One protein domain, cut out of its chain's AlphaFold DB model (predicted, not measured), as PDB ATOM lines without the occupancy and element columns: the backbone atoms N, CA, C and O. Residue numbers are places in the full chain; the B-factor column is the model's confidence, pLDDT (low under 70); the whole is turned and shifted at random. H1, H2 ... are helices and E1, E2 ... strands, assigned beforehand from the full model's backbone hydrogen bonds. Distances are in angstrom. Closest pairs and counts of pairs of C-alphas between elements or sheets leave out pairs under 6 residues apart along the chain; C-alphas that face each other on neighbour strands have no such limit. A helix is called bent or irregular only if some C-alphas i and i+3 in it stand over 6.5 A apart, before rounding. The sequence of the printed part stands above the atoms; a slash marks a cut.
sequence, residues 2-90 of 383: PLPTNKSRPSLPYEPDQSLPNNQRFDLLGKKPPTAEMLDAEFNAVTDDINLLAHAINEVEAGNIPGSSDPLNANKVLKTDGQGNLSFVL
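This is residues 2 to 90 of the 383 residues of an uncharacterized protein of Candidatus Finniella inopinata (UniProt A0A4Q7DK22). A small two-stranded hairpin, E1 and E2, sits near one end of a long, loosely built rod; the single helix H1 makes much of the rod's length, and the long unnamed stretch of residues 2 to 35 runs alongside part of H1 and folds back to reach its first residue. Residues 18 to 23, within that stretch, stick out near the other end. The printed part has 89 residues, with one named helix and two named strands in the order H1, E1, E2 along the chain; the sheet has the order E1 - E2 and is antiparallel. The class is mixed, helices and strands, with 36 residues in named elements, under half of those printed. The whole is extended, with a radius of gyration of the C-alphas of 20.5 A and spans of 61 by 27 by 19 A.

E1 is residues 76 to 80, 12.9 A from first to last C-alpha, and begins with C-alpha 76 at (24.289, 32.371, 81.660). E2 is residues 86 to 90, 13.4 A long, and ends with C-alpha 90 at (28.202, 30.831, 81.843). H1 is residues 36 to 61, 36.8 A from C-alpha 36 at (-13.372, 5.534, 64.333) to C-alpha 61 at (9.031, 33.724, 72.073).

E1 and E2 are antiparallel neighbours and form a hairpin, with an angle of 145 degrees between their directions. The C-alphas of Lys 76 and Leu 90 face each other at 4.2 A, and those of Thr 80 and Leu 86 at 4.6 A. Among the backbone pairs within hydrogen-bond range are N 79 and O 87, at 2.8 A, and N 77 and O 89, at 2.9 A. The link from E1 to E2, 5 residues, is tight. H1 and E2 are apart, with no C-alpha of the one within 8 A of the other. In H1 every O i to N i+4 pair is within hydrogen-bond range, and the helix is not bent.

The two C-alphas farthest apart are those of Gly 30 and Asn 75, at 61.2 A. The C-alphas of the first and last printed residues, Pro 2 and Leu 90, are 22.1 A apart. The printed part has no cut. The link from H1 to E1, 14 residues, is long. Residues 18 to 23 stand free, and so do residues 58 to 63, of which 58 to 61 belong to H1. The mean pLDDT of the printed part is 70.6, and the model's confidence is low, under 70, at residues 2 to 36 and residue 38.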
ATOM      1  N   PRO A   2      13.506  16.610  77.861       37.28
ATOM      2  CA  PRO A   2      12.776  15.732  76.962       37.28
ATOM      3  C   PRO A   2      11.463  16.434  76.599       37.28
ATOM      4  O   PRO A   2      10.878  17.113  77.449       37.28
ATOM      5  N   LEU A   3      11.035  16.320  75.340       41.84
ATOM      6  CA  LEU A   3       9.696  16.745  74.930       41.84
ATOM      7  C   LEU A   3       8.665  16.168  75.917       41.84
ATOM      8  O   LEU A   3       8.900  15.067  76.433       41.84
ATOM      9  N   PRO A   4       7.552  16.867  76.204       46.50
ATOM     10  CA  PRO A   4       6.480  16.304  77.009       46.50
ATOM     11  C   PRO A   4       6.046  14.988  76.364       46.50
ATOM     12  O   PRO A   4       5.424  14.972  75.309       46.50
ATOM     13  N   THR A   5       6.432  13.858  76.952       47.41
ATOM     14  CA  THR A   5       5.910  12.573  76.506       47.41
ATOM     15  C   THR A   5       4.537  12.461  77.126       47.41
ATOM     16  O   THR A   5       4.420  12.278  78.344       47.41
ATOM     17  N   ASN A   6       3.504  12.591  76.305       46.59
ATOM     18  CA  ASN A   6       2.154  12.267  76.706       46.59
ATOM     19  C   ASN A   6       2.111  10.775  77.067       46.59
ATOM     20  O   ASN A   6       2.003   9.899  76.208       46.59
ATOM     21  N   LYS A   7       2.249  10.473  78.366       49.97
ATOM     22  CA  LYS A   7       2.190   9.108  78.922       49.97
ATOM     23  C   LYS A   7       0.824   8.441  78.701       49.97
ATOM     24  O   LYS A   7       0.665   7.272  79.035       49.97
ATOM     25  N   SER A   8      -0.136   9.181  78.150       50.78
ATOM     26  CA  SER A   8      -1.515   8.785  77.884       50.78
ATOM     27  C   SER A   8      -1.772   8.459  76.411       50.78
ATOM     28  O   SER A   8      -2.927   8.249  76.050       50.78
ATOM     29  N   ARG A   9      -0.741   8.404  75.550       53.28
ATOM     30  CA  ARG A   9      -0.921   8.009  74.146       53.28
ATOM     31  C   ARG A   9      -1.451   6.567  74.106       53.28
ATOM     32  O   ARG A   9      -0.739   5.663  74.554       53.28
ATOM     33  N   PRO A  10      -2.677   6.317  73.614       54.03
ATOM     34  CA  PRO A  10      -3.180   4.957  73.495       54.03
ATOM     35  C   PRO A  10      -2.261   4.207  72.531       54.03
ATOM     36  O   PRO A  10      -2.103   4.619  71.384       54.03
ATOM     37  N   SER A  11      -1.609   3.131  72.974       54.81
ATOM     38  CA  SER A  11      -0.873   2.274  72.046       54.81
ATOM     39  C   SER A  11      -1.894   1.634  71.111       54.81
ATOM     40  O   SER A  11      -2.716   0.832  71.569       54.81
ATOM     41  N   LEU A  12      -1.872   1.984  69.823       54.09
ATOM     42  CA  LEU A  12      -2.674   1.264  68.843       54.09
ATOM     43  C   LEU A  12      -2.303  -0.230  68.934       54.09
ATOM     44  O   LEU A  12      -1.125  -0.571  68.852       54.09
ATOM     45  N   PRO A  13      -3.267  -1.153  69.103       53.53
ATOM     46  CA  PRO A  13      -2.995  -2.582  69.306       53.53
ATOM     47  C   PRO A  13      -2.540  -3.319  68.025       53.53
ATOM     48  O   PRO A  13      -2.580  -4.559  67.962       53.53
ATOM     49  N   TYR A  14      -2.160  -2.568  66.989       57.12
ATOM     50  CA  TYR A  14      -1.965  -3.038  65.627       57.12
ATOM     51  C   TYR A  14      -0.741  -2.373  64.989       57.12
ATOM     52  O   TYR A  14      -0.756  -1.178  64.705       57.12
ATOM     53  N   GLU A  15       0.303  -3.163  64.738       56.19
ATOM     54  CA  GLU A  15       1.415  -2.767  63.873       56.19
ATOM     55  C   GLU A  15       1.169  -3.346  62.471       56.19
ATOM     56  O   GLU A  15       1.067  -4.568  62.336       56.19
ATOM     57  N   PRO A  16       1.032  -2.512  61.424       55.66
ATOM     58  CA  PRO A  16       0.851  -3.005  60.063       55.66
ATOM     59  C   PRO A  16       2.131  -3.684  59.567       55.66
ATOM     60  O   PRO A  16       3.223  -3.126  59.708       55.66
ATOM     61  N   ASP A  17       1.996  -4.860  58.945       56.69
ATOM     62  CA  ASP A  17       3.126  -5.594  58.369       56.69
ATOM     63  C   ASP A  17       3.761  -4.779  57.232       56.69
ATOM     64  O   ASP A  17       3.212  -4.625  56.138       56.69
ATOM     65  N   GLN A  18       4.942  -4.229  57.514       60.91
ATOM     66  CA  GLN A  18       5.678  -3.343  56.615       60.91
ATOM     67  C   GLN A  18       6.226  -4.072  55.375       60.91
ATOM     68  O   GLN A  18       6.732  -3.417  54.463       60.91
ATOM     69  N   SER A  19       6.135  -5.405  55.311       59.25
ATOM     70  CA  SER A  19       6.596  -6.195  54.167       59.25
ATOM     71  C   SER A  19       5.580  -6.281  53.016       59.25
ATOM     72  O   SER A  19       5.960  -6.632  51.898       59.25
ATOM     73  N   LEU A  20       4.312  -5.904  53.239       55.75
ATOM     74  CA  LEU A  20       3.255  -5.944  52.217       55.75
ATOM     75  C   LEU A  20       3.083  -4.596  51.479       55.75
ATOM     76  O   LEU A  20       3.444  -3.547  52.016       55.75
ATOM     77  N   PRO A  21       2.515  -4.567  50.256       59.19
ATOM     78  CA  PRO A  21       2.143  -3.327  49.562       59.19
ATOM     79  C   PRO A  21       1.081  -2.534  50.342       59.19
ATOM     80  O   PRO A  21       0.179  -3.134  50.921       59.19
ATOM     81  N   ASN A  22       1.150  -1.194  50.343       56.31
ATOM     82  CA  ASN A  22       0.317  -0.323  51.199       56.31
ATOM     83  C   ASN A  22      -1.190  -0.632  51.175       56.31
ATOM     84  O   ASN A  22      -1.849  -0.526  52.204       56.31
ATOM     85  N   ASN A  23      -1.735  -1.029  50.027       54.88
ATOM     86  CA  ASN A  23      -3.152  -1.356  49.861       54.88
ATOM     87  C   ASN A  23      -3.550  -2.746  50.395       54.88
ATOM     88  O   ASN A  23      -4.732  -3.067  50.392       54.88
ATOM     89  N   GLN A  24      -2.591  -3.560  50.843       57.44
ATOM     90  CA  GLN A  24      -2.803  -4.912  51.373       57.44
ATOM     91  C   GLN A  24      -2.281  -5.100  52.804       57.44
ATOM     92  O   GLN A  24      -2.525  -6.136  53.415       57.44
ATOM     93  N   ARG A  25      -1.630  -4.083  53.386       59.78
ATOM     94  CA  ARG A  25      -1.169  -4.092  54.791       59.78
ATOM     95  C   ARG A  25      -2.305  -4.171  55.823       59.78
ATOM     96  O   ARG A  25      -2.046  -4.385  57.008       59.78
ATOM     97  N   PHE A  26      -3.545  -3.963  55.386       56.12
ATOM     98  CA  PHE A  26      -4.724  -3.839  56.245       56.12
ATOM     99  C   PHE A  26      -5.639  -5.070  56.245       56.12
ATOM    100  O   PHE A  26      -6.580  -5.094  57.030       56.12
ATOM    101  N   ASP A  27      -5.380  -6.077  55.402       55.00
ATOM    102  CA  ASP A  27      -6.401  -7.085  55.068       55.00
ATOM    103  C   ASP A  27      -6.106  -8.514  55.547       55.00
ATOM    104  O   ASP A  27      -6.767  -9.462  55.126       55.00
ATOM    105  N   LEU A  28      -5.138  -8.721  56.444       50.56
ATOM    106  CA  LEU A  28      -4.791 -10.074  56.885       50.56
ATOM    107  C   LEU A  28      -4.650 -10.189  58.408       50.56
ATOM    108  O   LEU A  28      -3.732  -9.651  59.013       50.56
ATOM    109  N   LEU A  29      -5.550 -11.015  58.962       47.31
ATOM    110  CA  LEU A  29      -5.547 -11.672  60.280       47.31
ATOM    111  C   LEU A  29      -6.191 -10.926  61.459       47.31
ATOM    112  O   LEU A  29      -5.527 -10.413  62.353       47.31
ATOM    113  N   GLY A  30      -7.524 -11.032  61.541       52.78
ATOM    114  CA  GLY A  30      -8.257 -11.275  62.798       52.78
ATOM    115  C   GLY A  30      -8.271 -10.176  63.866       52.78
ATOM    116  O   GLY A  30      -8.969 -10.322  64.867       52.78
ATOM    117  N   LYS A  31      -7.555  -9.069  63.673       55.19
ATOM    118  CA  LYS A  31      -7.638  -7.879  64.517       55.19
ATOM    119  C   LYS A  31      -8.510  -6.848  63.810       55.19
ATOM    120  O   LYS A  31      -8.234  -6.463  62.681       55.19
ATOM    121  N   LYS A  32      -9.604  -6.457  64.472       53.72
ATOM    122  CA  LYS A  32     -10.549  -5.448  63.980       53.72
ATOM    123  C   LYS A  32      -9.764  -4.172  63.612       53.72
ATOM    124  O   LYS A  32      -8.914  -3.780  64.416       53.72
ATOM    125  N   PRO A  33     -10.020  -3.538  62.449       55.53
ATOM    126  CA  PRO A  33      -9.411  -2.249  62.134       55.53
ATOM    127  C   PRO A  33      -9.684  -1.255  63.277       55.53
ATOM    128  O   PRO A  33     -10.718  -1.398  63.950       55.53
ATOM    129  N   PRO A  34      -8.782  -0.283  63.527       62.16
ATOM    130  CA  PRO A  34      -8.993   0.740  64.546       62.16
ATOM    131  C   PRO A  34     -10.401   1.316  64.403       62.16
ATOM    132  O   PRO A  34     -10.822   1.658  63.295       62.16
ATOM    133  N   THR A  35     -11.167   1.355  65.493       66.94
ATOM    134  CA  THR A  35     -12.499   1.963  65.432       66.94
ATOM    135  C   THR A  35     -12.349   3.457  65.146       66.94
ATOM    136  O   THR A  35     -11.317   4.045  65.468       66.94
ATOM    137  N   ALA A  36     -13.370   4.084  64.552       68.50
ATOM    138  CA  ALA A  36     -13.372   5.534  64.333       68.50
ATOM    139  C   ALA A  36     -13.039   6.294  65.633       68.50
ATOM    140  O   ALA A  36     -12.174   7.155  65.639       68.50
ATOM    141  N   GLU A  37     -13.595   5.837  66.759       71.19
ATOM    142  CA  GLU A  37     -13.311   6.360  68.101       71.19
ATOM    143  C   GLU A  37     -11.825   6.278  68.501       71.19
ATOM    144  O   GLU A  37     -11.319   7.174  69.169       71.19
ATOM    145  N   MET A  38     -11.102   5.224  68.100       66.25
ATOM    146  CA  MET A  38      -9.668   5.078  68.391       66.25
ATOM    147  C   MET A  38      -8.809   6.012  67.535       66.25
ATOM    148  O   MET A  38      -7.826   6.557  68.034       66.25
ATOM    149  N   LEU A  39      -9.176   6.201  66.264       72.44
ATOM    150  CA  LEU A  39      -8.498   7.136  65.362       72.44
ATOM    151  C   LEU A  39      -8.742   8.587  65.788       72.44
ATOM    152  O   LEU A  39      -7.796   9.370  65.837       72.44
ATOM    153  N   ASP A  40      -9.976   8.916  66.173       74.75
ATOM    154  CA  ASP A  40     -10.337  10.230  66.708       74.75
ATOM    155  C   ASP A  40      -9.599  10.506  68.026       74.75
ATOM    156  O   ASP A  40      -9.093  11.607  68.236       74.75
ATOM    157  N   ALA A  41      -9.463   9.503  68.903       73.31
ATOM    158  CA  ALA A  41      -8.701   9.633  70.143       73.31
ATOM    159  C   ALA A  41      -7.203   9.887  69.897       73.31
ATOM    160  O   ALA A  41      -6.611  10.729  70.574       73.31
ATOM    161  N   GLU A  42      -6.580   9.200  68.934       75.19
ATOM    162  CA  GLU A  42      -5.171   9.440  68.599       75.19
ATOM    163  C   GLU A  42      -4.972  10.798  67.909       75.19
ATOM    164  O   GLU A  42      -4.024  11.513  68.233       75.19
ATOM    165  N   PHE A  43      -5.880  11.192  67.012       80.62
ATOM    166  CA  PHE A  43      -5.851  12.504  66.366       80.62
ATOM    167  C   PHE A  43      -6.010  13.646  67.380       80.62
ATOM    168  O   PHE A  43      -5.260  14.625  67.330       80.62
ATOM    169  N   ASN A  44      -6.926  13.500  68.342       81.06
ATOM    170  CA  ASN A  44      -7.107  14.460  69.429       81.06
ATOM    171  C   ASN A  44      -5.871  14.520  70.335       81.06
ATOM    172  O   ASN A  44      -5.404  15.612  70.630       81.06
ATOM    173  N   ALA A  45      -5.268  13.378  70.686       79.00
ATOM    174  CA  ALA A  45      -4.037  13.353  71.478       79.00
ATOM    175  C   ALA A  45      -2.857  14.029  70.757       79.00
ATOM    176  O   ALA A  45      -2.090  14.763  71.375       79.00
ATOM    177  N   VAL A  46      -2.722  13.822  69.443       82.88
ATOM    178  CA  VAL A  46      -1.716  14.521  68.627       82.88
ATOM    179  C   VAL A  46      -2.013  16.019  68.565       82.88
ATOM    180  O   VAL A  46      -1.094  16.829  68.646       82.88
ATOM    181  N   THR A  47      -3.284  16.401  68.460       84.69
ATOM    182  CA  THR A  47      -3.705  17.807  68.473       84.69
ATOM    183  C   THR A  47      -3.397  18.466  69.820       84.69
ATOM    184  O   THR A  47      -2.877  19.579  69.842       84.69
ATOM    185  N   ASP A  48      -3.629  17.775  70.935       84.88
ATOM    186  CA  ASP A  48      -3.285  18.247  72.280       84.88
ATOM    187  C   ASP A  48      -1.771  18.411  72.456       84.88
ATOM    188  O   ASP A  48      -1.321  19.442  72.959       84.88
ATOM    189  N   ASP A  49      -0.974  17.447  71.982       82.38
ATOM    190  CA  ASP A  49       0.491  17.529  72.003       82.38
ATOM    191  C   ASP A  49       0.995  18.713  71.154       82.38
ATOM    192  O   ASP A  49       1.885  19.454  71.582       82.38
ATOM    193  N   ILE A  50       0.396  18.940  69.977       86.19
ATOM    194  CA  ILE A  50       0.691  20.095  69.114       86.19
ATOM    195  C   ILE A  50       0.322  21.403  69.815       86.19
ATOM    196  O   ILE A  50       1.118  22.339  69.804       86.19
ATOM    197  N   ASN A  51      -0.849  21.476  70.448       87.31
ATOM    198  CA  ASN A  51      -1.305  22.670  71.159       87.31
ATOM    199  C   ASN A  51      -0.412  22.982  72.368       87.31
ATOM    200  O   ASN A  51      -0.077  24.144  72.602       87.31
ATOM    201  N   LEU A  52       0.025  21.957  73.102       86.06
ATOM    202  CA  LEU A  52       0.958  22.103  74.218       86.06
ATOM    203  C   LEU A  52       2.332  22.586  73.739       86.06
ATOM    204  O   LEU A  52       2.917  23.484  74.348       86.06
ATOM    205  N   LEU A  53       2.836  22.026  72.636       85.62
ATOM    206  CA  LEU A  53       4.087  22.464  72.022       85.62
ATOM    207  C   LEU A  53       3.983  23.909  71.519       85.62
ATOM    208  O   LEU A  53       4.878  24.709  71.783       85.62
ATOM    209  N   ALA A  54       2.887  24.254  70.843       86.38
ATOM    210  CA  ALA A  54       2.626  25.605  70.360       86.38
ATOM    211  C   ALA A  54       2.580  26.609  71.520       86.38
ATOM    212  O   ALA A  54       3.186  27.674  71.440       86.38
ATOM    213  N   HIS A  55       1.933  26.249  72.630       85.44
ATOM    214  CA  HIS A  55       1.921  27.082  73.827       85.44
ATOM    215  C   HIS A  55       3.329  27.272  74.415       85.44
ATOM    216  O   HIS A  55       3.718  28.400  74.703       85.44
ATOM    217  N   ALA A  56       4.123  26.203  74.524       80.88
ATOM    218  CA  ALA A  56       5.498  26.287  75.019       80.88
ATOM    219  C   ALA A  56       6.408  27.148  74.122       80.88
ATOM    220  O   ALA A  56       7.263  27.872  74.631       80.88
ATOM    221  N   ILE A  57       6.221  27.096  72.799       83.94
ATOM    222  CA  ILE A  57       6.931  27.964  71.849       83.94
ATOM    223  C   ILE A  57       6.540  29.425  72.075       83.94
ATOM    224  O   ILE A  57       7.425  30.264  72.223       83.94
ATOM    225  N   ASN A  58       5.240  29.713  72.183       87.81
ATOM    226  CA  ASN A  58       4.747  31.071  72.417       87.81
ATOM    227  C   ASN A  58       5.298  31.668  73.724       87.81
ATOM    228  O   ASN A  58       5.667  32.838  73.754       87.81
ATOM    229  N   GLU A  59       5.403  30.873  74.793       84.38
ATOM    230  CA  GLU A  59       6.025  31.299  76.056       84.38
ATOM    231  C   GLU A  59       7.511  31.659  75.875       84.38
ATOM    232  O   GLU A  59       7.970  32.696  76.356       84.38
ATOM    233  N   VAL A  60       8.274  30.847  75.134       83.00
ATOM    234  CA  VAL A  60       9.693  31.126  74.851       83.00
ATOM    235  C   VAL A  60       9.858  32.369  73.974       83.00
ATOM    236  O   VAL A  60      10.724  33.194  74.263       83.00
ATOM    237  N   GLU A  61       9.030  32.535  72.940       84.25
ATOM    238  CA  GLU A  61       9.031  33.724  72.073       84.25
ATOM    239  C   GLU A  61       8.652  34.998  72.837       84.25
ATOM    240  O   GLU A  61       9.217  36.062  72.583       84.25
ATOM    241  N   ALA A  62       7.768  34.885  73.832       83.19
ATOM    242  CA  ALA A  62       7.443  35.966  74.760       83.19
ATOM    243  C   ALA A  62       8.570  36.269  75.771       83.19
ATOM    244  O   ALA A  62       8.453  37.206  76.560       83.19
ATOM    245  N   GLY A  63       9.670  35.507  75.753       75.69
ATOM    246  CA  GLY A  63      10.818  35.680  76.644       75.69
ATOM    247  C   GLY A  63      10.690  34.957  77.988       75.69
ATOM    248  O   GLY A  63      11.607  35.044  78.809       75.69
ATOM    249  N   ASN A  64       9.617  34.191  78.210       81.94
ATOM    250  CA  ASN A  64       9.411  33.384  79.414       81.94
ATOM    251  C   ASN A  64      10.206  32.076  79.318       81.94
ATOM    252  O   ASN A  64       9.668  30.974  79.233       81.94
ATOM    253  N   ILE A  65      11.533  32.195  79.327       78.56
ATOM    254  CA  ILE A  65      12.425  31.040  79.257       78.56
ATOM    255  C   ILE A  65      12.405  30.319  80.621       78.56
ATOM    256  O   ILE A  65      12.721  30.944  81.640       78.56
ATOM    257  N   PRO A  66      12.086  29.013  80.692       72.69
ATOM    258  CA  PRO A  66      12.066  28.269  81.950       72.69
ATOM    259  C   PRO A  66      13.395  28.365  82.711       72.69
ATOM    260  O   PRO A  66      14.466  28.146  82.145       72.69
ATOM    261  N   GLY A  67      13.331  28.698  84.005       77.19
ATOM    262  CA  GLY A  67      14.518  28.871  84.853       77.19
ATOM    263  C   GLY A  67      15.318  30.156  84.599       77.19
ATOM    264  O   GLY A  67      16.357  30.338  85.229       77.19
ATOM    265  N   SER A  68      14.857  31.060  83.723       75.50
ATOM    266  CA  SER A  68      15.481  32.383  83.522       75.50
ATOM    267  C   SER A  68      15.359  33.302  84.738       75.50
ATOM    268  O   SER A  68      16.218  34.152  84.950       75.50
ATOM    269  N   SER A  69      14.327  33.102  85.560       79.31
ATOM    270  CA  SER A  69      14.142  33.791  86.838       79.31
ATOM    271  C   SER A  69      14.988  33.205  87.972       79.31
ATOM    272  O   SER A  69      15.027  33.790  89.053       79.31
ATOM    273  N   ASP A  70      15.671  32.074  87.751       82.62
ATOM    274  CA  ASP A  70      16.578  31.487  88.736       82.62
ATOM    275  C   ASP A  70      17.852  32.350  88.848       82.62
ATOM    276  O   ASP A  70      18.598  32.479  87.868       82.62
ATOM    277  N   PRO A  71      18.162  32.908  90.033       78.19
ATOM    278  CA  PRO A  71      19.372  33.698  90.248       78.19
ATOM    279  C   PRO A  71      20.666  32.945  89.911       78.19
ATOM    280  O   PRO A  71      21.658  33.570  89.537       78.19
ATOM    281  N   LEU A  72      20.682  31.609  90.000       81.00
ATOM    282  CA  LEU A  72      21.843  30.780  89.646       81.00
ATOM    283  C   LEU A  72      22.130  30.756  88.138       81.00
ATOM    284  O   LEU A  72      23.210  30.319  87.721       81.00
ATOM    285  N   ASN A  73      21.182  31.212  87.321       82.56
ATOM    286  CA  ASN A  73      21.339  31.373  85.880       82.56
ATOM    287  C   ASN A  73      21.647  32.819  85.476       82.56
ATOM    288  O   ASN A  73      21.800  33.096  84.286       82.56
ATOM    289  N   ALA A  74      21.842  33.718  86.447       73.75
ATOM    290  CA  ALA A  74      22.380  35.044  86.184       73.75
ATOM    291  C   ALA A  74      23.724  34.932  85.435       73.75
ATOM    292  O   ALA A  74      24.599  34.145  85.801       73.75
ATOM    293  N   ASN A  75      23.878  35.711  84.361       75.31
ATOM    294  CA  ASN A  75      25.037  35.703  83.455       75.31
ATOM    295  C   ASN A  75      25.277  34.383  82.697       75.31
ATOM    296  O   ASN A  75      26.393  34.131  82.232       75.31
ATOM    297  N   LYS A  76      24.254  33.535  82.551       85.50
ATOM    298  CA  LYS A  76      24.289  32.371  81.660       85.50
ATOM    299  C   LYS A  76      23.417  32.613  80.433       85.50
ATOM    300  O   LYS A  76      22.410  33.306  80.494       85.50
ATOM    301  N   VAL A  77      23.797  32.000  79.320       83.62
ATOM    302  CA  VAL A  77      22.981  31.924  78.101       83.62
ATOM    303  C   VAL A  77      22.456  30.508  77.932       83.62
ATOM    304  O   VAL A  77      23.164  29.544  78.237       83.62
ATOM    305  N   LEU A  78      21.227  30.371  77.441       85.00
ATOM    306  CA  LEU A  78      20.674  29.073  77.073       85.00
ATOM    307  C   LEU A  78      21.317  28.607  75.761       85.00
ATOM    308  O   LEU A  78      21.342  29.346  74.778       85.00
ATOM    309  N   LYS A  79      21.848  27.385  75.743       83.38
ATOM    310  CA  LYS A  79      22.444  26.757  74.561       83.38
ATOM    311  C   LYS A  79      21.869  25.369  74.336       83.38
ATOM    312  O   LYS A  79      21.506  24.685  75.291       83.38
ATOM    313  N   THR A  80      21.839  24.960  73.072       83.88
ATOM    314  CA  THR A  80      21.582  23.578  72.658       83.88
ATOM    315  C   THR A  80      22.900  22.847  72.399       83.88
ATOM    316  O   THR A  80      23.864  23.467  71.949       83.88
ATOM    317  N   ASP A  81      22.946  21.545  72.673       82.25
ATOM    318  CA  ASP A  81      24.041  20.654  72.258       82.25
ATOM    319  C   ASP A  81      23.949  20.232  70.776       82.25
ATOM    320  O   ASP A  81      24.875  19.638  70.227       82.25
ATOM    321  N   GLY A  82      22.850  20.583  70.099       81.81
ATOM    322  CA  GLY A  82      22.563  20.163  68.727       81.81
ATOM    323  C   GLY A  82      21.913  18.778  68.627       81.81
ATOM    324  O   GLY A  82      21.534  18.377  67.531       81.81
ATOM    325  N   GLN A  83      21.729  18.069  69.746       84.38
ATOM    326  CA  GLN A  83      20.976  16.810  69.856       84.38
ATOM    327  C   GLN A  83      19.628  17.006  70.572       84.38
ATOM    328  O   GLN A  83      18.918  16.040  70.848       84.38
ATOM    329  N   GLY A  84      19.255  18.260  70.843       77.00
ATOM    330  CA  GLY A  84      17.972  18.634  71.437       77.00
ATOM    331  C   GLY A  84      18.019  18.866  72.948       77.00
ATOM    332  O   GLY A  84      16.979  19.163  73.540       77.00
ATOM    333  N   ASN A  85      19.191  18.796  73.593       81.56
ATOM    334  CA  ASN A  85      19.305  19.148  75.005       81.56
ATOM    335  C   ASN A  85      19.646  20.626  75.174       81.56
ATOM    336  O   ASN A  85      20.586  21.142  74.577       81.56
ATOM    337  N   LEU A  86      18.892  21.291  76.046       83.88
ATOM    338  CA  LEU A  86      19.091  22.687  76.420       83.88
ATOM    339  C   LEU A  86      19.807  22.776  77.769       83.88
ATOM    340  O   LEU A  86      19.440  22.068  78.709       83.88
ATOM    341  N   SER A  87      20.792  23.665  77.877       85.00
ATOM    342  CA  SER A  87      21.520  23.934  79.120       85.00
ATOM    343  C   SER A  87      21.920  25.405  79.241       85.00
ATOM    344  O   SER A  87      22.181  26.078  78.244       85.00
ATOM    345  N   PHE A  88      21.966  25.916  80.473       85.94
ATOM    346  CA  PHE A  88      22.474  27.255  80.758       85.94
ATOM    347  C   PHE A  88      23.991  27.215  80.927       85.94
ATOM    348  O   PHE A  88      24.511  26.530  81.809       85.94
ATOM    349  N   VAL A  89      24.703  27.992  80.115       85.88
ATOM    350  CA  VAL A  89      26.168  28.057  80.123       85.88
ATOM    351  C   VAL A  89      26.616  29.468  80.487       85.88
ATOM    352  O   VAL A  89      26.145  30.435  79.891       85.88
ATOM    353  N   LEU A  90      27.543  29.577  81.446       87.25
ATOM    354  CA  LEU A  90      28.202  30.831  81.843       87.25
ATOM    355  C   LEU A  90      28.703  31.595  80.628       87.25
ATOM    356  O   LEU A  90      29.353  30.988  79.783       87.25
TER     357      LEU A  90